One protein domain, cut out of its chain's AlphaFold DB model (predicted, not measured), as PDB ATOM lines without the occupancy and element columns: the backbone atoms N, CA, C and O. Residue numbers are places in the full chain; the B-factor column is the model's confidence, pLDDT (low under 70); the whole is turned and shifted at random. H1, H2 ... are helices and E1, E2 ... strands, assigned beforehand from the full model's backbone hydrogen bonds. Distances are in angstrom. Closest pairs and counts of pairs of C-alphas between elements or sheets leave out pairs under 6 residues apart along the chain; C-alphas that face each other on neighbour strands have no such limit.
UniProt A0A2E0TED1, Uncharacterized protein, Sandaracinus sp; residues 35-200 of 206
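What this domain is: This is residues 35 to 200 of the 206 residues of an uncharacterized protein of Sandaracinus sp (UniProt A0A2E0TED1). One strongly twisted sheet of five strands, curled like part of a barrel, has helix H3 over one face and H5 over the other, making three layers. The short helices H1 and H4 also pack on the sheet, while H2 only grazes it. The 166 printed residues hold five named helices and five named strands, in the order H1 E1 H2 E2 H3 E3 H4 E4 E5 H5; the sheet runs E2 E1 E3 E4 E5, antiparallel throughout. The class is mixed, helices and strands, with under half of the residues in named elements. The whole is compact, with a radius of gyration of the C-alphas of 15.1 A and spans of 42 by 33 by 30 A.

How they stand to each other: H1, residues 50 to 54, lies over E4, residues 160 to 166, at a height of 7.5 A over the sheet; their closest C-alphas, of Leu 50 and Leu 161, are 5.0 A apart. E1, residues 59 to 67, is antiparallel to E2, residues 95 to 99, with N 61 and O 97 within hydrogen-bond range at 2.8 A, and to E3, residues 135 to 142, with N 62 and O 140 at 2.8 A. H2, residues 75 to 82, only grazes the sheet. H3, residues 108 to 122, lies over E2 and E1 at a height of 8.7 A, slantwise to the strands; its closest C-alphas to E2 are those of Val 115 and Val 99, 5.7 A. E2, H3 and E3 form a split strand-helix-strand unit, two strands running the same way with E1 between them, and its crossover is right-handed. H4, residues 146 to 150, lies only just over E2, with 3 C-alphas falling on it; the closest, of Cys 146 and Cys 96, are 5.4 A apart. E3 and E4 are antiparallel at 162 degrees, with N 139 and O 164 at 2.9 A. E4 and E5, residues 176 to 181, form a hairpin, with N 165 and O 181 at 2.8 A. H5, residues 191 to 198, lies over E4 at a height of 7.1 A; the closest C-alphas, of Val 194 and Cys 163, are 5.4 A apart. Every O i to N i+4 pair is within hydrogen-bond range in H2, H3, H4 and H5; H1 has 0 of 1, but 2 of 2 O i to N i+3 pairs.

Where its parts are: H1 begins at C-alpha 50 (127.721, 98.175, 147.989). E1 spans 25.9 A, E3 21.9 A, H3 21.1 A, E4 18.4 A and E5 16.1 A. H5 ends at C-alpha 198 (129.829, 103.460, 135.514).

The domain as a whole: The farthest C-alphas, of Ala 46 and Leu 128, are 44.2 A apart. The printed part has no cut. The links H2 to E2 and H3 to E3 are long. Mean pLDDT of the printed part is 79.5; 30 residues are under 70, among them 101 to 109, 121 to 129 and 183 to 188.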
ATOM      1  N   ARG A  35     112.481  98.460 140.921       72.19
ATOM      2  CA  ARG A  35     112.317  97.054 140.527       72.19
ATOM      3  C   ARG A  35     113.301  96.148 141.264       72.19
ATOM      4  O   ARG A  35     114.219  96.635 141.911       72.19
ATOM      5  N   ASP A  36     113.161  94.833 141.123       67.38
ATOM      6  CA  ASP A  36     114.084  93.862 141.725       67.38
ATOM      7  C   ASP A  36     114.854  93.065 140.647       67.38
ATOM      8  O   ASP A  36     114.203  92.430 139.809       67.38
ATOM      9  N   PRO A  37     116.203  93.082 140.641       71.62
ATOM     10  CA  PRO A  37     117.074  93.954 141.440       71.62
ATOM     11  C   PRO A  37     117.072  95.411 140.935       71.62
ATOM     12  O   PRO A  37     117.029  95.666 139.726       71.62
ATOM     13  N   ASN A  38     117.157  96.375 141.860       75.12
ATOM     14  CA  ASN A  38     117.395  97.789 141.539       75.12
ATOM     15  C   ASN A  38     118.892  98.112 141.619       75.12
ATOM     16  O   ASN A  38     119.690  97.338 142.140       75.12
ATOM     17  N   ALA A  39     119.276  99.300 141.143       73.38
ATOM     18  CA  ALA A  39     120.672  99.740 141.141       73.38
ATOM     19  C   ALA A  39     121.343  99.771 142.525       73.38
ATOM     20  O   ALA A  39     122.568  99.744 142.623       73.38
ATOM     21  N   PHE A  40     120.541  99.795 143.585       79.31
ATOM     22  CA  PHE A  40     120.962  99.940 144.969       79.31
ATOM     23  C   PHE A  40     121.028  98.607 145.725       79.31
ATOM     24  O   PHE A  40     121.558  98.562 146.833       79.31
ATOM     25  N   SER A  41     120.540  97.507 145.138       80.75
ATOM     26  CA  SER A  41     120.594  96.172 145.743       80.75
ATOM     27  C   SER A  41     121.865  95.390 145.397       80.75
ATOM     28  O   SER A  41     122.017  94.244 145.825       80.75
ATOM     29  N   CYS A  42     122.787  96.010 144.656       84.81
ATOM     30  CA  CYS A  42     124.019  95.382 144.203       84.81
ATOM     31  C   CYS A  42     124.979  95.035 145.345       84.81
ATOM     32  O   CYS A  42     125.102  95.752 146.344       84.81
ATOM     33  N   VAL A  43     125.698  93.929 145.157       87.00
ATOM     34  CA  VAL A  43     126.666  93.389 146.113       87.00
ATOM     35  C   VAL A  43     128.069  93.301 145.520       87.00
ATOM     36  O   VAL A  43     128.258  93.260 144.304       87.00
ATOM     37  N   ASP A  44     129.080  93.260 146.377       87.94
ATOM     38  CA  ASP A  44     130.448  92.964 145.968       87.94
ATOM     39  C   ASP A  44     130.755  91.461 145.918       87.94
ATOM     40  O   ASP A  44     129.882  90.606 146.076       87.94
ATOM     41  N   ALA A  45     132.026  91.128 145.676       86.69
ATOM     42  CA  ALA A  45     132.490  89.748 145.578       86.69
ATOM     43  C   ALA A  45     132.330  88.942 146.884       86.69
ATOM     44  O   ALA A  45     132.340  87.713 146.832       86.69
ATOM     45  N   ALA A  46     132.189  89.605 148.039       88.00
ATOM     46  CA  ALA A  46     131.918  88.963 149.324       88.00
ATOM     47  C   ALA A  46     130.409  88.806 149.599       88.00
ATOM     48  O   ALA A  46     130.030  88.185 150.591       88.00
ATOM     49  N   GLY A  47     129.548  89.334 148.722       86.62
ATOM     50  CA  GLY A  47     128.101  89.373 148.920       86.62
ATOM     51  C   GLY A  47     127.646  90.518 149.827       86.62
ATOM     52  O   GLY A  47     126.483  90.543 150.232       86.62
ATOM     53  N   GLU A  48     128.530  91.465 150.154       87.06
ATOM     54  CA  GLU A  48     128.158  92.647 150.923       87.06
ATOM     55  C   GLU A  48     127.528  93.695 150.010       87.06
ATOM     56  O   GLU A  48     128.011  93.959 148.910       87.06
ATOM     57  N   ARG A  49     126.439  94.317 150.471       84.94
ATOM     58  CA  ARG A  49     125.775  95.390 149.722       84.94
ATOM     59  C   ARG A  49     126.722  96.566 149.548       84.94
ATOM     60  O   ARG A  49     127.260  97.074 150.532       84.94
ATOM     61  N   LEU A  50     126.851  97.045 148.315       86.31
ATOM     62  CA  LEU A  50     127.721  98.175 147.989       86.31
ATOM     63  C   LEU A  50     127.330  99.428 148.771       86.31
ATOM     64  O   LEU A  50     128.198 100.130 149.282       86.31
ATOM     65  N   LEU A  51     126.027  99.644 148.961       81.25
ATOM     66  CA  LEU A  51     125.497 100.756 149.743       81.25
ATOM     67  C   LEU A  51     125.998 100.819 151.189       81.25
ATOM     68  O   LEU A  51     126.061 101.909 151.755       81.25
ATOM     69  N   ASN A  52     126.420  99.700 151.786       81.50
ATOM     70  CA  ASN A  52     126.969  99.721 153.141       81.50
ATOM     71  C   ASN A  52     128.235 100.583 153.250       81.50
ATOM     72  O   ASN A  52     128.520 101.103 154.325       81.50
ATOM     73  N   ARG A  53     128.950 100.811 152.141       83.94
ATOM     74  CA  ARG A  53     130.128 101.690 152.082       83.94
ATOM     75  C   ARG A  53     129.782 103.169 152.300       83.94
ATOM     76  O   ARG A  53     130.660 103.937 152.677       83.94
ATOM     77  N   ALA A  54     128.522 103.561 152.096       78.69
ATOM     78  CA  ALA A  54     128.030 104.922 152.322       78.69
ATOM     79  C   ALA A  54     127.520 105.170 153.756       78.69
ATOM     80  O   ALA A  54     127.149 106.290 154.095       78.69
ATOM     81  N   ARG A  55     127.478 104.148 154.625       68.06
ATOM     82  CA  ARG A  55     126.977 104.309 156.006       68.06
ATOM     83  C   ARG A  55     127.853 105.247 156.842       68.06
ATOM     84  O   ARG A  55     127.327 106.024 157.633       68.06
ATOM     85  N   ASP A  56     129.167 105.210 156.614       63.22
ATOM     86  CA  ASP A  56     130.159 106.037 157.317       63.22
ATOM     87  C   ASP A  56     130.719 107.180 156.448       63.22
ATOM     88  O   ASP A  56     131.422 108.066 156.939       63.22
ATOM     89  N   ALA A  57     130.416 107.164 155.146       59.22
ATOM     90  CA  ALA A  57     130.980 108.053 154.141       59.22
ATOM     91  C   ALA A  57     129.858 108.685 153.319       59.22
ATOM     92  O   ALA A  57     128.977 108.002 152.811       59.22
ATOM     93  N   ARG A  58     129.900 110.011 153.182       76.25
ATOM     94  CA  ARG A  58     128.987 110.766 152.312       76.25
ATOM     95  C   ARG A  58     128.940 110.125 150.919       76.25
ATOM     96  O   ARG A  58     129.961 109.641 150.435       76.25
ATOM     97  N   ALA A  59     127.773 110.149 150.285       87.19
ATOM     98  CA  ALA A  59     127.622 109.734 148.898       87.19
ATOM     99  C   ALA A  59     127.500 110.961 147.991       87.19
ATOM    100  O   ALA A  59     127.066 112.026 148.431       87.19
ATOM    101  N   SER A  60     127.837 110.783 146.721       90.50
ATOM    102  CA  SER A  60     127.577 111.747 145.657       90.50
ATOM    103  C   SER A  60     126.945 111.037 144.469       90.50
ATOM    104  O   SER A  60     127.209 109.855 144.228       90.50
ATOM    105  N   VAL A  61     126.137 111.768 143.708       90.12
ATOM    106  CA  VAL A  61     125.562 111.315 142.441       90.12
ATOM    107  C   VAL A  61     126.209 112.099 141.316       90.12
ATOM    108  O   VAL A  61     126.029 113.311 141.217       90.12
ATOM    109  N   VAL A  62     126.946 111.406 140.456       91.69
ATOM    110  CA  VAL A  62     127.503 111.969 139.227       91.69
ATOM    111  C   VAL A  62     126.555 111.657 138.082       91.69
ATOM    112  O   VAL A  62     126.260 110.490 137.822       91.69
ATOM    113  N   VAL A  63     126.085 112.698 137.405       90.00
ATOM    114  CA  VAL A  63     125.250 112.596 136.211       90.00
ATOM    115  C   VAL A  63     126.104 112.918 134.992       90.00
ATOM    116  O   VAL A  63     126.663 114.008 134.876       90.00
ATOM    117  N   ASP A  64     126.197 111.949 134.091       90.69
ATOM    118  CA  ASP A  64     126.922 112.018 132.831       90.69
ATOM    119  C   ASP A  64     125.966 111.927 131.643       90.69
ATOM    120  O   ASP A  64     124.950 111.234 131.692       90.69
ATOM    121  N   PHE A  65     126.351 112.564 130.540       90.06
ATOM    122  CA  PHE A  65     125.642 112.500 129.267       90.06
ATOM    123  C   PHE A  65     126.545 111.818 128.248       90.06
ATOM    124  O   PHE A  65     127.622 112.321 127.930       90.06
ATOM    125  N   LEU A  66     126.130 110.651 127.767       89.81
ATOM    126  CA  LEU A  66     126.908 109.825 126.852       89.81
ATOM    127  C   LEU A  66     126.333 109.948 125.445       89.81
ATOM    128  O   LEU A  66     125.139 109.713 125.237       89.81
ATOM    129  N   ARG A  67     127.178 110.271 124.467       89.75
ATOM    130  CA  ARG A  67     126.778 110.272 123.055       89.75
ATOM    131  C   ARG A  67     126.410 108.862 122.628       89.75
ATOM    132  O   ARG A  67     127.135 107.910 122.928       89.75
ATOM    133  N   THR A  68     125.317 108.722 121.882       86.38
ATOM    134  CA  THR A  68     124.921 107.425 121.340       86.38
ATOM    135  C   THR A  68     124.296 107.540 119.952       86.38
ATOM    136  O   THR A  68     123.473 108.421 119.708       86.38
ATOM    137  N   PRO A  69     124.629 106.631 119.016       79.19
ATOM    138  CA  PRO A  69     123.899 106.526 117.757       79.19
ATOM    139  C   PRO A  69     122.542 105.818 117.931       79.19
ATOM    140  O   PRO A  69     121.755 105.747 116.983       79.19
ATOM    141  N   LEU A  70     122.267 105.251 119.111       79.75
ATOM    142  CA  LEU A  70     121.060 104.482 119.380       79.75
ATOM    143  C   LEU A  70     119.827 105.378 119.486       79.75
ATOM    144  O   LEU A  70     119.855 106.468 120.047       79.75
ATOM    145  N   ARG A  71     118.708 104.865 118.971       77.12
ATOM    146  CA  ARG A  71     117.389 105.519 119.021       77.12
ATOM    147  C   ARG A  71     116.351 104.724 119.816       77.12
ATOM    148  O   ARG A  71     115.213 105.159 119.935       77.12
ATOM    149  N   PHE A  72     116.711 103.540 120.311       78.56
ATOM    150  CA  PHE A  72     115.775 102.613 120.943       78.56
ATOM    151  C   PHE A  72     116.276 102.184 122.314       78.56
ATOM    152  O   PHE A  72     117.478 102.022 122.524       78.56
ATOM    153  N   CYS A  73     115.335 101.946 123.225       76.25
ATOM    154  CA  CYS A  73     115.649 101.479 124.562       76.25
ATOM    155  C   CYS A  73     115.910  99.971 124.564       76.25
ATOM    156  O   CYS A  73     114.991  99.160 124.655       76.25
ATOM    157  N   GLN A  74     117.177  99.596 124.407       76.00
ATOM    158  CA  GLN A  74     117.650  98.231 124.614       76.00
ATOM    159  C   GLN A  74     118.959  98.301 125.391       76.00
ATOM    160  O   GLN A  74     120.025  98.508 124.811       76.00
ATOM    161  N   VAL A  75     118.884  98.166 126.717       68.56
ATOM    162  CA  VAL A  75     120.049  98.396 127.584       68.56
ATOM    163  C   VAL A  75     121.167  97.377 127.321       68.56
ATOM    164  O   VAL A  75     122.335  97.750 127.265       68.56
ATOM    165  N   THR A  76     120.820  96.121 127.017       70.44
ATOM    166  CA  THR A  76     121.765  95.092 126.543       70.44
ATOM    167  C   THR A  76     122.564  95.540 125.326       70.44
ATOM    168  O   THR A  76     123.786  95.413 125.276       70.44
ATOM    169  N   GLU A  77     121.855  96.066 124.329       75.06
ATOM    170  CA  GLU A  77     122.444  96.516 123.074       75.06
ATOM    171  C   GLU A  77     123.273  97.783 123.292       75.06
ATOM    172  O   GLU A  77     124.335  97.938 122.699       75.06
ATOM    173  N   THR A  78     122.824  98.635 124.214       75.75
ATOM    174  CA  THR A  78     123.537  99.835 124.651       75.75
ATOM    175  C   THR A  78     124.884  99.479 125.255       75.75
ATOM    176  O   THR A  78     125.899  99.956 124.761       75.75
ATOM    177  N   ILE A  79     124.930  98.581 126.246       75.81
ATOM    178  CA  ILE A  79     126.208  98.117 126.803       75.81
ATOM    179  C   ILE A  79     127.074  97.516 125.702       75.81
ATOM    180  O   ILE A  79     128.253  97.836 125.611       75.81
ATOM    181  N   ARG A  80     126.508  96.651 124.852       77.69
ATOM    182  CA  ARG A  80     127.264  95.972 123.794       77.69
ATOM    183  C   ARG A  80     127.938  96.958 122.840       77.69
ATOM    184  O   ARG A  80     129.091  96.740 122.487       77.69
ATOM    185  N   GLN A  81     127.237  98.016 122.438       78.31
ATOM    186  CA  GLN A  81     127.771  99.041 121.540       78.31
ATOM    187  C   GLN A  81     128.712 100.017 122.252       78.31
ATOM    188  O   GLN A  81     129.733 100.396 121.689       78.31
ATOM    189  N   CYS A  82     128.406 100.389 123.494       79.75
ATOM    190  CA  CYS A  82     129.262 101.262 124.290       79.75
ATOM    191  C   CYS A  82     130.511 100.545 124.822       79.75
ATOM    192  O   CYS A  82     131.441 101.209 125.248       79.75
ATOM    193  N   ARG A  83     130.574  99.208 124.817       74.06
ATOM    194  CA  ARG A  83     131.743  98.471 125.318       74.06
ATOM    195  C   ARG A  83     132.984  98.666 124.443       74.06
ATOM    196  O   ARG A  83     134.082  98.682 124.978       74.06
ATOM    197  N   ASP A  84     132.824  98.790 123.130       71.12
ATOM    198  CA  ASP A  84     133.924  99.017 122.186       71.12
ATOM    199  C   ASP A  84     133.354  99.729 120.944       71.12
ATOM    200  O   ASP A  84     132.571  99.111 120.213       71.12
ATOM    201  N   PRO A  85     133.636 101.032 120.726       69.94
ATOM    202  CA  PRO A  85     134.796 101.800 121.214       69.94
ATOM    203  C   PRO A  85     134.625 102.574 122.538       69.94
ATOM    204  O   PRO A  85     135.555 103.269 122.945       69.94
ATOM    205  N   GLY A  86     133.464 102.515 123.194       78.56
ATOM    206  CA  GLY A  86     133.079 103.499 124.218       78.56
ATOM    207  C   GLY A  86     131.922 104.371 123.734       78.56
ATOM    208  O   GLY A  86     131.838 104.675 122.543       78.56
ATOM    209  N   CYS A  87     131.050 104.809 124.641       86.50
ATOM    210  CA  CYS A  87     130.097 105.893 124.381       86.50
ATOM    211  C   CYS A  87     130.643 107.197 124.978       86.50
ATOM    212  O   CYS A  87     130.561 107.369 126.195       86.50
ATOM    213  N   PRO A  88     131.225 108.108 124.170       89.19
ATOM    214  CA  PRO A  88     131.929 109.277 124.687       89.19
ATOM    215  C   PRO A  88     131.041 110.137 125.588       89.19
ATOM    216  O   PRO A  88     129.936 110.513 125.194       89.19
ATOM    217  N   ALA A  89     131.540 110.471 126.778       88.69
ATOM    218  CA  ALA A  89     130.880 111.422 127.662       88.69
ATOM    219  C   ALA A  89     131.021 112.862 127.138       88.69
ATOM    220  O   ALA A  89     132.016 113.206 126.495       88.69
ATOM    221  N   LEU A  90     130.036 113.700 127.453       87.50
ATOM    222  CA  LEU A  90     130.039 115.152 127.269       87.50
ATOM    223  C   LEU A  90     130.435 115.814 128.603       87.50
ATOM    224  O   LEU A  90     129.561 116.065 129.439       87.50
ATOM    225  N   PRO A  91     131.737 116.025 128.878       85.69
ATOM    226  CA  PRO A  91     132.209 116.476 130.187       85.69
ATOM    227  C   PRO A  91     131.663 117.852 130.594       85.69
ATOM    228  O   PRO A  91     131.464 118.095 131.778       85.69
ATOM    229  N   GLU A  92     131.377 118.732 129.637       84.19
ATOM    230  CA  GLU A  92     130.771 120.049 129.858       84.19
ATOM    231  C   GLU A  92     129.355 119.973 130.455       84.19
ATOM    232  O   GLU A  92     128.897 120.895 131.138       84.19
ATOM    233  N   LEU A  93     128.670 118.846 130.246       83.75
ATOM    234  CA  LEU A  93     127.334 118.594 130.776       83.75
ATOM    235  C   LEU A  93     127.355 117.768 132.061       83.75
ATOM    236  O   LEU A  93     126.308 117.601 132.680       83.75
ATOM    237  N   ARG A  94     128.521 117.268 132.494       88.12
ATOM    238  CA  ARG A  94     128.630 116.519 133.749       88.12
ATOM    239  C   ARG A  94     128.120 117.373 134.907       88.12
ATOM    240  O   ARG A  94     128.456 118.554 135.026       88.12
ATOM    241  N   ARG A  95     127.333 116.757 135.782       87.50
ATOM    242  CA  ARG A  95     126.900 117.339 137.056       87.50
ATOM    243  C   ARG A  95     127.238 116.393 138.190       87.50
ATOM    244  O   ARG A  95     127.258 115.177 138.003       87.50
ATOM    245  N   CYS A  96     127.508 116.951 139.358       89.62
ATOM    246  CA  CYS A  96     127.679 116.179 140.573       89.62
ATOM    247  C   CYS A  96     126.830 116.788 141.680       89.62
ATOM    248  O   CYS A  96     126.810 118.003 141.852       89.62
ATOM    249  N   TYR A  97     126.144 115.929 142.424       87.81
ATOM    250  CA  TYR A  97     125.301 116.317 143.542       87.81
ATOM    251  C   TYR A  97     125.749 115.576 144.794       87.81
ATOM    252  O   TYR A  97     125.767 114.343 144.810       87.81
ATOM    253  N   ASP A  98     126.092 116.315 145.848       87.56
ATOM    254  CA  ASP A  98     126.318 115.720 147.162       87.56
ATOM    255  C   ASP A  98     124.987 115.182 147.706       87.56
ATOM    256  O   ASP A  98     123.970 115.879 147.713       87.56
ATOM    257  N   VAL A  99     124.989 113.941 148.194       83.75
ATOM    258  CA  VAL A  99     123.813 113.325 148.811       83.75
ATOM    259  C   VAL A  99     123.761 113.728 150.275       83.75
ATOM    260  O   VAL A  99     124.563 113.274 151.098       83.75
ATOM    261  N   VAL A 100     122.791 114.573 150.618       71.38
ATOM    262  CA  VAL A 100     122.553 114.996 152.000       71.38
ATOM    263  C   VAL A 100     121.440 114.140 152.592       71.38
ATOM    264  O   VAL A 100     120.265 114.330 152.297       71.38
ATOM    265  N   ALA A 101     121.809 113.180 153.437       65.25
ATOM    266  CA  ALA A 101     120.841 112.387 154.182       65.25
ATOM    267  C   ALA A 101     120.339 113.156 155.414       65.25
ATOM    268  O   ALA A 101     121.137 113.660 156.209       65.25
ATOM    269  N   GLU A 102     119.020 113.208 155.615       61.97
ATOM    270  CA  GLU A 102     118.394 113.735 156.836       61.97
ATOM    271  C   GLU A 102     118.484 112.710 157.987       61.97
ATOM    272  O   GLU A 102     117.480 112.245 158.517       61.97
ATOM    273  N   GLY A 103     119.703 112.316 158.364       63.72
ATOM    274  CA  GLY A 103     119.954 111.353 159.439       63.72
ATOM    275  C   GLY A 103     120.905 110.218 159.049       63.72
ATOM    276  O   GLY A 103     121.438 110.208 157.937       63.72
ATOM    277  N   PRO A 104     121.168 109.278 159.975       60.41
ATOM    278  CA  PRO A 104     121.967 108.098 159.671       60.41
ATOM    279  C   PRO A 104     121.282 107.267 158.578       60.41
ATOM    280  O   PRO A 104     120.085 106.998 158.639       60.41
ATOM    281  N   LEU A 105     122.057 106.862 157.575       68.19
ATOM    282  CA  LEU A 105     121.604 105.998 156.488       68.19
ATOM    283  C   LEU A 105     121.537 104.554 157.003       68.19
ATOM    284  O   LEU A 105     122.515 103.805 156.939       68.19
ATOM    285  N   GLU A 106     120.406 104.174 157.597       66.69
ATOM    286  CA  GLU A 106     120.256 102.870 158.255       66.69
ATOM    287  C   GLU A 106     119.836 101.753 157.283       66.69
ATOM    288  O   GLU A 106     120.174 100.582 157.514       66.69
ATOM    289  N   SER A 107     119.175 102.101 156.171       69.69
ATOM    290  CA  SER A 107     118.710 101.171 155.133       69.69
ATOM    291  C   SER A 107     119.011 101.627 153.698       69.69
ATOM    292  O   SER A 107     119.220 102.809 153.432       69.69
ATOM    293  N   ASP A 108     118.969 100.687 152.748       67.44
ATOM    294  CA  ASP A 108     119.149 100.972 151.314       67.44
ATOM    295  C   ASP A 108     118.099 101.954 150.779       67.44
ATOM    296  O   ASP A 108     118.393 102.812 149.947       67.44
ATOM    297  N   LEU A 109     116.875 101.856 151.304       69.94
ATOM    298  CA  LEU A 109     115.783 102.764 150.975       69.94
ATOM    299  C   LEU A 109     116.066 104.191 151.442       69.94
ATOM    300  O   LEU A 109     115.628 105.128 150.783       69.94
ATOM    301  N   ASP A 110     116.792 104.375 152.545       72.38
ATOM    302  CA  ASP A 110     117.143 105.714 153.024       72.38
ATOM    303  C   ASP A 110     118.172 106.367 152.102       72.38
ATOM    304  O   ASP A 110     118.057 107.554 151.804       72.38
ATOM    305  N   VAL A 111     119.126 105.585 151.579       71.94
ATOM    306  CA  VAL A 111     120.090 106.083 150.589       71.94
ATOM    307  C   VAL A 111     119.395 106.412 149.276       71.94
ATOM    308  O   VAL A 111     119.599 107.502 148.751       71.94
ATOM    309  N   LEU A 112     118.547 105.509 148.772       73.00
ATOM    310  CA  LEU A 112     117.766 105.745 147.557       73.00
ATOM    311  C   LEU A 112     116.924 107.019 147.694       73.00
ATOM    312  O   LEU A 112     116.991 107.891 146.836       73.00
ATOM    313  N   ARG A 113     116.204 107.183 148.809       77.12
ATOM    314  CA  ARG A 113     115.417 108.394 149.076       77.12
ATOM    315  C   ARG A 113     116.279 109.642 149.169       77.12
ATOM    316  O   ARG A 113     115.865 110.676 148.659       77.12
ATOM    317  N   ALA A 114     117.449 109.576 149.804       78.06
ATOM    318  CA  ALA A 114     118.357 110.717 149.890       78.06
ATOM    319  C   ALA A 114     118.920 111.093 148.509       78.06
ATOM    320  O   ALA A 114     119.007 112.276 148.181       78.06
ATOM    321  N   VAL A 115     119.251 110.101 147.680       76.88
ATOM    322  CA  VAL A 115     119.685 110.274 146.287       76.88
ATOM    323  C   VAL A 115     118.567 110.890 145.445       76.88
ATOM    324  O   VAL A 115     118.785 111.919 144.807       76.88
ATOM    325  N   GLU A 116     117.361 110.326 145.485       76.00
ATOM    326  CA  GLU A 116     116.188 110.862 144.790       76.00
ATOM    327  C   GLU A 116     115.844 112.275 145.261       76.00
ATOM    328  O   GLU A 116     115.558 113.145 144.446       76.00
ATOM    329  N   ALA A 117     115.878 112.533 146.570       77.56
ATOM    330  CA  ALA A 117     115.640 113.861 147.121       77.56
ATOM    331  C   ALA A 117     116.696 114.853 146.627       77.56
ATOM    332  O   ALA A 117     116.339 115.953 146.218       77.56
ATOM    333  N   SER A 118     117.969 114.450 146.586       77.00
ATOM    334  CA  SER A 118     119.059 115.286 146.074       77.00
ATOM    335  C   SER A 118     118.854 115.611 144.590       77.00
ATOM    336  O   SER A 118     118.894 116.782 144.223       77.00
ATOM    337  N   LEU A 119     118.508 114.618 143.760       73.19
ATOM    338  CA  LEU A 119     118.208 114.810 142.333       73.19
ATOM    339  C   LEU A 119     116.931 115.620 142.069       73.19
ATOM    340  O   LEU A 119     116.888 116.410 141.132       73.19
ATOM    341  N   ARG A 120     115.878 115.455 142.877       72.00
ATOM    342  CA  ARG A 120     114.649 116.260 142.759       72.00
ATOM    343  C   ARG A 120     114.878 117.698 143.222       72.00
ATOM    344  O   ARG A 120     114.339 118.623 142.624       72.00
ATOM    345  N   SER A 121     115.654 117.882 144.292       67.31
ATOM    346  CA  SER A 121     115.941 119.195 144.882       67.31
ATOM    347  C   SER A 121     116.916 120.026 144.060       67.31
ATOM    348  O   SER A 121     116.838 121.252 144.120       67.31
ATOM    349  N   SER A 122     117.796 119.385 143.281       64.12
ATOM    350  CA  SER A 122     118.686 120.115 142.385       64.12
ATOM    351  C   SER A 122     117.882 120.901 141.358       64.12
ATOM    352  O   SER A 122     118.281 122.011 141.019       64.12
ATOM    353  N   GLY A 123     116.723 120.373 140.929       53.06
ATOM    354  CA  GLY A 123     115.760 121.075 140.080       53.06
ATOM    355  C   GLY A 123     116.393 121.675 138.826       53.06
ATOM    356  O   GLY A 123     115.838 122.623 138.267       53.06
ATOM    357  N   GLU A 124     117.577 121.188 138.434       54.09
ATOM    358  CA  GLU A 124     118.391 121.899 137.470       54.09
ATOM    359  C   GLU A 124     117.730 121.749 136.103       54.09
ATOM    360  O   GLU A 124     117.460 120.624 135.661       54.09
ATOM    361  N   PRO A 125     117.430 122.869 135.425       52.03
ATOM    362  CA  PRO A 125     116.992 122.808 134.052       52.03
ATOM    363  C   PRO A 125     118.113 122.146 133.283       52.03
ATOM    364  O   PRO A 125     119.233 122.659 133.278       52.03
ATOM    365  N   VAL A 126     117.824 120.974 132.714       54.56
ATOM    366  CA  VAL A 126     118.899 120.116 132.246       54.56
ATOM    367  C   VAL A 126     119.761 120.900 131.277       54.56
ATOM    368  O   VAL A 126     120.972 120.895 131.476       54.56
ATOM    369  N   LEU A 127     119.221 121.688 130.341       57.16
ATOM    370  CA  LEU A 127     120.093 122.327 129.362       57.16
ATOM    371  C   LEU A 127     119.515 123.624 128.765       57.16
ATOM    372  O   LEU A 127     118.546 123.585 128.012       57.16
ATOM    373  N   LEU A 128     120.180 124.758 129.027       53.56
ATOM    374  CA  LEU A 128     120.194 125.895 128.088       53.56
ATOM    375  C   LEU A 128     120.921 125.516 126.774       53.56
ATOM    376  O   LEU A 128     120.625 126.089 125.733       53.56
ATOM    377  N   ASP A 129     121.784 124.487 126.810       65.62
ATOM    378  CA  ASP A 129     122.633 124.025 125.699       65.62
ATOM    379  C   ASP A 129     122.467 122.517 125.428       65.62
ATOM    380  O   ASP A 129     123.406 121.727 125.569       65.62
ATOM    381  N   ALA A 130     121.248 122.071 125.111       71.50
ATOM    382  CA  ALA A 130     121.002 120.641 124.932       71.50
ATOM    383  C   ALA A 130     121.725 120.133 123.676       71.50
ATOM    384  O   ALA A 130     121.644 120.800 122.646       71.50
ATOM    385  N   PRO A 131     122.401 118.967 123.706       76.31
ATOM    386  CA  PRO A 131     122.951 118.373 122.499       76.31
ATOM    387  C   PRO A 131     121.863 118.183 121.444       76.31
ATOM    388  O   PRO A 131     120.781 117.685 121.750       76.31
ATOM    389  N   ASP A 132     122.195 118.493 120.191       80.00
ATOM    390  CA  ASP A 132     121.333 118.221 119.029       80.00
ATOM    391  C   ASP A 132     121.207 116.711 118.721       80.00
ATOM    392  O   ASP A 132     120.442 116.291 117.849       80.00
ATOM    393  N   GLU A 133     122.016 115.879 119.380       83.75
ATOM    394  CA  GLU A 133     122.049 114.431 119.207       83.75
ATOM    395  C   GLU A 133     121.379 113.689 120.369       83.75
ATOM    396  O   GLU A 133     121.266 114.197 121.483       83.75
ATOM    397  N   SER A 134     120.945 112.450 120.112       88.75
ATOM    398  CA  SER A 134     120.435 111.596 121.185       88.75
ATOM    399  C   SER A 134     121.562 111.203 122.137       88.75
ATOM    400  O   SER A 134     122.648 110.801 121.715       88.75
ATOM    401  N   VAL A 135     121.268 111.265 123.429       89.88
ATOM    402  CA  VAL A 135     122.204 110.918 124.497       89.88
ATOM    403  C   VAL A 135     121.601 109.879 125.430       89.88
ATOM    404  O   VAL A 135     120.384 109.734 125.523       89.88
ATOM    405  N   ILE A 136     122.463 109.151 126.129       90.69
ATOM    406  CA  ILE A 136     122.093 108.366 127.309       90.69
ATOM    407  C   ILE A 136     122.494 109.172 128.533       90.69
ATOM    408  O   ILE A 136     123.640 109.613 128.634       90.69
ATOM    409  N   VAL A 137     121.569 109.337 129.471       89.75
ATOM    410  CA  VAL A 137     121.868 109.907 130.781       89.75
ATOM    411  C   VAL A 137     122.287 108.773 131.702       89.75
ATOM    412  O   VAL A 137     121.567 107.788 131.853       89.75
ATOM    413  N   ARG A 138     123.468 108.895 132.302       91.00
ATOM    414  CA  ARG A 138     123.997 107.948 133.282       91.00
ATOM    415  C   ARG A 138     124.056 108.617 134.643       91.00
ATOM    416  O   ARG A 138     124.694 109.653 134.773       91.00
ATOM    417  N   ALA A 139     123.494 107.980 135.662       90.19
ATOM    418  CA  ALA A 139     123.724 108.348 137.054       90.19
ATOM    419  C   ALA A 139     124.636 107.315 137.716       90.19
ATOM    420  O   ALA A 139     124.359 106.117 137.676       90.19
ATOM    421  N   THR A 140     125.722 107.774 138.334       91.56
ATOM    422  CA  THR A 140     126.646 106.945 139.115       91.56
ATOM    423  C   THR A 140     126.681 107.433 140.552       91.56
ATOM    424  O   THR A 140     126.979 108.597 140.806       91.56
ATOM    425  N   VAL A 141     126.398 106.539 141.494       90.12
ATOM    426  CA  VAL A 141     126.466 106.822 142.929       90.12
ATOM    427  C   VAL A 141     127.819 106.345 143.449       90.12
ATOM    428  O   VAL A 141     128.219 105.207 143.196       90.12
ATOM    429  N   THR A 142     128.537 107.219 144.151       91.50
ATOM    430  CA  THR A 142     129.917 106.990 144.607       91.50
ATOM    431  C   THR A 142     130.151 107.566 146.002       91.50
ATOM    432  O   THR A 142     129.436 108.471 146.424       91.50
ATOM    433  N   THR A 143     131.159 107.069 146.722       91.25
ATOM    434  CA  THR A 143     131.660 107.690 147.965       91.25
ATOM    435  C   THR A 143     132.662 108.826 147.718       91.25
ATOM    436  O   THR A 143     133.105 109.479 148.663       91.25
ATOM    437  N   GLN A 144     133.045 109.087 146.461       91.50
ATOM    438  CA  GLN A 144     133.824 110.278 146.108       91.50
ATOM    439  C   GLN A 144     133.000 111.545 146.313       91.50
ATOM    440  O   GLN A 144     131.804 111.563 146.042       91.50
ATOM    441  N   THR A 145     133.649 112.621 146.754       91.31
ATOM    442  CA  THR A 145     133.018 113.940 146.882       91.31
ATOM    443  C   THR A 145     132.893 114.622 145.524       91.31
ATOM    444  O   THR A 145     133.728 114.402 144.639       91.31
ATOM    445  N   CYS A 146     131.915 115.518 145.374       91.44
ATOM    446  CA  CYS A 146     131.788 116.296 144.143       91.44
ATOM    447  C   CYS A 146     133.009 117.164 143.842       91.44
ATOM    448  O   CYS A 146     133.449 117.187 142.698       91.44
ATOM    449  N   ALA A 147     133.647 117.749 144.860       91.69
ATOM    450  CA  ALA A 147     134.889 118.503 144.680       91.69
ATOM    451  C   ALA A 147     135.993 117.677 143.987       91.69
ATOM    452  O   ALA A 147     136.631 118.159 143.057       91.69
ATOM    453  N   ALA A 148     136.181 116.409 144.375       90.19
ATOM    454  CA  ALA A 148     137.176 115.550 143.731       90.19
ATOM    455  C   ALA A 148     136.809 115.246 142.266       90.19
ATOM    456  O   ALA A 148     137.680 115.216 141.397       90.19
ATOM    457  N   VAL A 149     135.522 115.027 141.984       88.12
ATOM    458  CA  VAL A 149     135.027 114.772 140.621       88.12
ATOM    459  C   VAL A 149     135.191 116.010 139.732       88.12
ATOM    460  O   VAL A 149     135.626 115.883 138.588       88.12
ATOM    461  N   GLU A 150     134.884 117.198 140.252       86.56
ATOM    462  CA  GLU A 150     135.020 118.490 139.562       86.56
ATOM    463  C   GLU A 150     136.481 118.854 139.278       86.56
ATOM    464  O   GLU A 150     136.793 119.396 138.219       86.56
ATOM    465  N   GLU A 151     137.400 118.476 140.169       84.19
ATOM    466  CA  GLU A 151     138.851 118.564 139.950       84.19
ATOM    467  C   GLU A 151     139.363 117.579 138.876       84.19
ATOM    468  O   GLU A 151     140.551 117.563 138.548       84.19
ATOM    469  N   GLY A 152     138.475 116.765 138.297       76.06
ATOM    470  CA  GLY A 152     138.786 115.828 137.224       76.06
ATOM    471  C   GLY A 152     139.333 114.490 137.714       76.06
ATOM    472  O   GLY A 152     139.873 113.727 136.907       76.06
ATOM    473  N   ALA A 153     139.202 114.173 139.009       80.56
ATOM    474  CA  ALA A 153     139.578 112.857 139.501       80.56
ATOM    475  C   ALA A 153     138.710 111.782 138.817       80.56
ATOM    476  O   ALA A 153     137.482 111.909 138.761       80.56
ATOM    477  N   PRO A 154     139.315 110.703 138.291       82.00
ATOM    478  CA  PRO A 154     138.543 109.608 137.732       82.00
ATOM    479  C   PRO A 154     137.691 108.956 138.827       82.00
ATOM    480  O   PRO A 154     138.108 108.860 139.982       82.00
ATOM    481  N   LEU A 155     136.512 108.457 138.449       85.75
ATOM    482  CA  LEU A 155     135.734 107.603 139.343       85.75
ATOM    483  C   LEU A 155     136.513 106.312 139.651       85.75
ATOM    484  O   LEU A 155     136.960 105.643 138.715       85.75
ATOM    485  N   GLY A 156     136.687 105.998 140.933       86.31
ATOM    486  CA  GLY A 156     137.348 104.804 141.454       86.31
ATOM    487  C   GLY A 156     136.369 103.641 141.583       86.31
ATOM    488  O   GLY A 156     135.280 103.793 142.133       86.31
ATOM    489  N   ALA A 157     136.743 102.467 141.068       84.25
ATOM    490  CA  ALA A 157     135.872 101.287 141.040       84.25
ATOM    491  C   ALA A 157     135.489 100.778 142.445       84.25
ATOM    492  O   ALA A 157     134.395 100.259 142.647       84.25
ATOM    493  N   ASP A 158     136.373 100.952 143.426       86.81
ATOM    494  CA  ASP A 158     136.164 100.616 144.837       86.81
ATOM    495  C   ASP A 158     135.198 101.576 145.551       86.81
ATOM    496  O   ASP A 158     134.586 101.214 146.558       86.81
ATOM    497  N   GLN A 159     135.004 102.771 144.993       90.00
ATOM    498  CA  GLN A 159     134.130 103.814 145.529       90.00
ATOM    499  C   GLN A 159     132.720 103.780 144.926       90.00
ATOM    500  O   GLN A 159     131.851 104.523 145.380       90.00
ATOM    501  N   LEU A 160     132.470 102.913 143.939       90.25
ATOM    502  CA  LEU A 160     131.163 102.760 143.302       90.25
ATOM    503  C   LEU A 160     130.144 102.095 144.233       90.25
ATOM    504  O   LEU A 160     130.434 101.099 144.900       90.25
ATOM    505  N   LEU A 161     128.929 102.640 144.214       88.50
ATOM    506  CA  LEU A 161     127.803 102.195 145.032       88.50
ATOM    507  C   LEU A 161     126.637 101.685 144.183       88.50
ATOM    508  O   LEU A 161     126.061 100.648 144.495       88.50
ATOM    509  N   ALA A 162     126.299 102.412 143.120       88.69
ATOM    510  CA  ALA A 162     125.205 102.096 142.207       88.69
ATOM    511  C   ALA A 162     125.435 102.784 140.854       88.69
ATOM    512  O   ALA A 162     126.145 103.790 140.775       88.69
ATOM    513  N   CYS A 163     124.816 102.271 139.792       89.12
ATOM    514  CA  CYS A 163     124.791 102.939 138.493       89.12
ATOM    515  C   CYS A 163     123.498 102.629 137.733       89.12
ATOM    516  O   CYS A 163     123.016 101.497 137.765       89.12
ATOM    517  N   ALA A 164     122.951 103.634 137.049       88.25
ATOM    518  CA  ALA A 164     121.739 103.525 136.247       88.25
ATOM    519  C   ALA A 164     121.845 104.349 134.953       88.25
ATOM    520  O   ALA A 164     122.587 105.333 134.890       88.25
ATOM    521  N   LEU A 165     121.096 103.944 133.929       87.94
ATOM    522  CA  LEU A 165     121.082 104.526 132.590       87.94
ATOM    523  C   LEU A 165     119.653 104.831 132.152       87.94
ATOM    524  O   LEU A 165     118.746 104.039 132.396       87.94
ATOM    525  N   SER A 166     119.472 105.922 131.422       88.31
ATOM    526  CA  SER A 166     118.243 106.162 130.680       88.31
ATOM    527  C   SER A 166     118.207 105.369 129.372       88.31
ATOM    528  O   SER A 166     119.229 104.935 128.831       88.31
ATOM    529  N   CYS A 167     117.020 105.278 128.776       87.62
ATOM    530  CA  CYS A 167     116.915 105.071 127.334       87.62
ATOM    531  C   CYS A 167     117.584 106.239 126.574       87.62
ATOM    532  O   CYS A 167     117.632 107.353 127.107       87.62
ATOM    533  N   PRO A 168     118.047 106.038 125.324       89.50
ATOM    534  CA  PRO A 168     118.460 107.151 124.477       89.50
ATOM    535  C   PRO A 168     117.346 108.198 124.368       89.50
ATOM    536  O   PRO A 168     116.202 107.854 124.064       89.50
ATOM    537  N   VAL A 169     117.686 109.461 124.608       88.25
ATOM    538  CA  VAL A 169     116.745 110.581 124.647       88.25
ATOM    539  C   VAL A 169     117.279 111.756 123.837       88.25
ATOM    540  O   VAL A 169     118.477 112.027 123.819       88.25
ATOM    541  N   ASP A 170     116.383 112.440 123.132       88.31
ATOM    542  CA  ASP A 170     116.651 113.729 122.493       88.31
ATOM    543  C   ASP A 170     116.253 114.843 123.469       88.31
ATOM    544  O   ASP A 170     115.073 115.176 123.604       88.31
ATOM    545  N   LEU A 171     117.233 115.374 124.205       81.62
ATOM    546  CA  LEU A 171     116.990 116.363 125.260       81.62
ATOM    547  C   LEU A 171     116.457 117.688 124.704       81.62
ATOM    548  O   LEU A 171     115.694 118.370 125.386       81.62
ATOM    549  N   GLY A 172     116.765 118.010 123.443       78.50
ATOM    550  CA  GLY A 172     116.212 119.167 122.744       78.50
ATOM    551  C   GLY A 172     114.713 119.047 122.457       78.50
ATOM    552  O   GLY A 172     114.072 120.036 122.107       78.50
ATOM    553  N   GLN A 173     114.118 117.860 122.616       79.62
ATOM    554  CA  GLN A 173     112.689 117.584 122.407       79.62
ATOM    555  C   GLN A 173     111.992 117.030 123.661       79.62
ATOM    556  O   GLN A 173     110.783 116.807 123.630       79.62
ATOM    557  N   TYR A 174     112.725 116.823 124.756       79.94
ATOM    558  CA  TYR A 174     112.220 116.139 125.940       79.94
ATOM    559  C   TYR A 174     111.746 117.108 127.029       79.94
ATOM    560  O   TYR A 174     112.407 118.099 127.335       79.94
ATOM    561  N   GLU A 175     110.607 116.791 127.638       77.88
ATOM    562  CA  GLU A 175     110.065 117.464 128.816       77.88
ATOM    563  C   GLU A 175     109.388 116.406 129.696       77.88
ATOM    564  O   GLU A 175     108.561 115.631 129.206       77.88
ATOM    565  N   GLY A 176     109.753 116.341 130.980       81.94
ATOM    566  CA  GLY A 176     109.175 115.381 131.925       81.94
ATOM    567  C   GLY A 176     110.200 114.649 132.790       81.94
ATOM    568  O   GLY A 176     111.254 115.196 133.125       81.94
ATOM    569  N   VAL A 177     109.847 113.422 133.177       83.56
ATOM    570  CA  VAL A 177     110.625 112.558 134.074       83.56
ATOM    571  C   VAL A 177     111.337 111.483 133.264       83.56
ATOM    572  O   VAL A 177     110.691 110.606 132.693       83.56
ATOM    573  N   LEU A 178     112.662 111.564 133.221       85.31
ATOM    574  CA  LEU A 178     113.527 110.586 132.592       85.31
ATOM    575  C   LEU A 178     113.846 109.460 133.576       85.31
ATOM    576  O   LEU A 178     114.606 109.643 134.531       85.31
ATOM    577  N   ASP A 179     113.291 108.291 133.287       86.44
ATOM    578  CA  ASP A 179     113.530 107.073 134.051       86.44
ATOM    579  C   ASP A 179     114.967 106.565 133.849       86.44
ATOM    580  O   ASP A 179     115.459 106.425 132.722       86.44
ATOM    581  N   LEU A 180     115.630 106.265 134.963       83.81
ATOM    582  CA  LEU A 180     116.974 105.714 135.052       83.81
ATOM    583  C   LEU A 180     116.914 104.300 135.601       83.81
ATOM    584  O   LEU A 180     116.330 104.041 136.652       83.81
ATOM    585  N   ASP A 181     117.585 103.388 134.916       82.88
ATOM    586  CA  ASP A 181     117.434 101.974 135.179       82.88
ATOM    587  C   ASP A 181     118.775 101.233 135.226       82.88
ATOM    588  O   ASP A 181     119.723 101.579 134.514       82.88
ATOM    589  N   LEU A 182     118.872 100.189 136.054       73.50
ATOM    590  CA  LEU A 182     120.036  99.300 136.013       73.50
ATOM    591  C   LEU A 182     120.042  98.593 134.641       73.50
ATOM    592  O   LEU A 182     118.984  98.262 134.100       73.50
ATOM    593  N   PRO A 183     121.190  98.291 134.038       66.50
ATOM    594  CA  PRO A 183     121.194  97.369 132.919       66.50
ATOM    595  C   PRO A 183     120.634  95.983 133.268       66.50
ATOM    596  O   PRO A 183     121.255  95.213 133.989       66.50
ATOM    597  N   THR A 184     119.463  95.649 132.717       51.25
ATOM    598  CA  THR A 184     118.690  94.407 132.957       51.25
ATOM    599  C   THR A 184     119.351  93.113 132.503       51.25
ATOM    600  O   THR A 184     118.779  92.041 132.680       51.25
ATOM    601  N   THR A 185     120.526  93.163 131.881       52.25
ATOM    602  CA  THR A 185     121.198  91.975 131.330       52.25
ATOM    603  C   THR A 185     121.654  90.961 132.371       52.25
ATOM    604  O   THR A 185     122.262  89.954 132.017       52.25
ATOM    605  N   LEU A 186     121.445  91.258 133.645       51.00
ATOM    606  CA  LEU A 186     122.210  90.702 134.730       51.00
ATOM    607  C   LEU A 186     121.219  90.140 135.740       51.00
ATOM    608  O   LEU A 186     120.518  90.860 136.444       51.00
ATOM    609  N   GLU A 187     121.102  88.817 135.733       54.75
ATOM    610  CA  GLU A 187     120.288  88.059 136.690       54.75
ATOM    611  C   GLU A 187     120.858  88.160 138.124       54.75
ATOM    612  O   GLU A 187     120.202  87.784 139.094       54.75
ATOM    613  N   SER A 188     122.077  88.688 138.254       63.97
ATOM    614  CA  SER A 188     122.738  89.117 139.484       63.97
ATOM    615  C   SER A 188     122.879  90.644 139.489       63.97
ATOM    616  O   SER A 188     122.874  91.230 138.423       63.97
ATOM    617  N   CYS A 189     122.979  91.283 140.661       76.25
ATOM    618  CA  CYS A 189     123.368  92.697 140.806       76.25
ATOM    619  C   CYS A 189     124.746  92.716 141.489       76.25
ATOM    620  O   CYS A 189     124.827  92.575 142.712       76.25
ATOM    621  N   THR A 190     125.835  92.789 140.721       84.81
ATOM    622  CA  THR A 190     127.224  92.673 141.218       84.81
ATOM    623  C   THR A 190     128.064  93.924 140.955       84.81
ATOM    624  O   THR A 190     127.776  94.723 140.066       84.81
ATOM    625  N   ILE A 191     129.165  94.097 141.692       83.94
ATOM    626  CA  ILE A 191     130.103  95.214 141.485       83.94
ATOM    627  C   ILE A 191     130.646  95.295 140.051       83.94
ATOM    628  O   ILE A 191     130.868  96.392 139.545       83.94
ATOM    629  N   GLN A 192     130.832  94.161 139.368       82.06
ATOM    630  CA  GLN A 192     131.293  94.138 137.978       82.06
ATOM    631  C   GLN A 192     130.308  94.852 137.050       82.06
ATOM    632  O   GLN A 192     130.701  95.529 136.107       82.06
ATOM    633  N   GLU A 193     129.023  94.726 137.329       81.62
ATOM    634  CA  GLU A 193     127.949  95.279 136.518       81.62
ATOM    635  C   GLU A 193     127.766  96.770 136.760       81.62
ATOM    636  O   GLU A 193     127.623  97.549 135.814       81.62
ATOM    637  N   VAL A 194     127.867  97.173 138.029       85.62
ATOM    638  CA  VAL A 194     127.955  98.583 138.411       85.62
ATOM    639  C   VAL A 194     129.153  99.233 137.722       85.62
ATOM    640  O   VAL A 194     129.008 100.315 137.162       85.62
ATOM    641  N   ALA A 195     130.307  98.560 137.681       86.12
ATOM    642  CA  ALA A 195     131.492  99.055 136.986       86.12
ATOM    643  C   ALA A 195     131.279  99.165 135.466       86.12
ATOM    644  O   ALA A 195     131.618 100.192 134.882       86.12
ATOM    645  N   VAL A 196     130.671  98.164 134.817       84.19
ATOM    646  CA  VAL A 196     130.341  98.233 133.379       84.19
ATOM    647  C   VAL A 196     129.455  99.442 133.078       84.19
ATOM    648  O   VAL A 196     129.725 100.172 132.130       84.19
ATOM    649  N   CYS A 197     128.435  99.687 133.898       86.56
ATOM    650  CA  CYS A 197     127.570 100.856 133.764       86.56
ATOM    651  C   CYS A 197     128.336 102.175 134.006       86.56
ATOM    652  O   CYS A 197     128.268 103.104 133.195       86.56
ATOM    653  N   ALA A 198     129.116 102.252 135.091       87.81
ATOM    654  CA  ALA A 198     129.829 103.460 135.514       87.81
ATOM    655  C   ALA A 198     130.956 103.874 134.554       87.81
ATOM    656  O   ALA A 198     131.367 105.033 134.547       87.81
ATOM    657  N   PHE A 199     131.441 102.943 133.730       86.50
ATOM    658  CA  PHE A 199     132.550 103.154 132.804       86.50
ATOM    659  C   PHE A 199     132.153 102.924 131.333       86.50
ATOM    660  O   PHE A 199     132.980 102.584 130.503       86.50
ATOM    661  N   LEU A 200     130.896 103.140 130.936       80.38
ATOM    662  CA  LEU A 200     130.518 103.051 129.509       80.38
ATOM    663  C   LEU A 200     131.255 104.035 128.576       80.38
ATOM    664  O   LEU A 200     131.294 103.821 127.366       80.38
TER     665      LEU A 200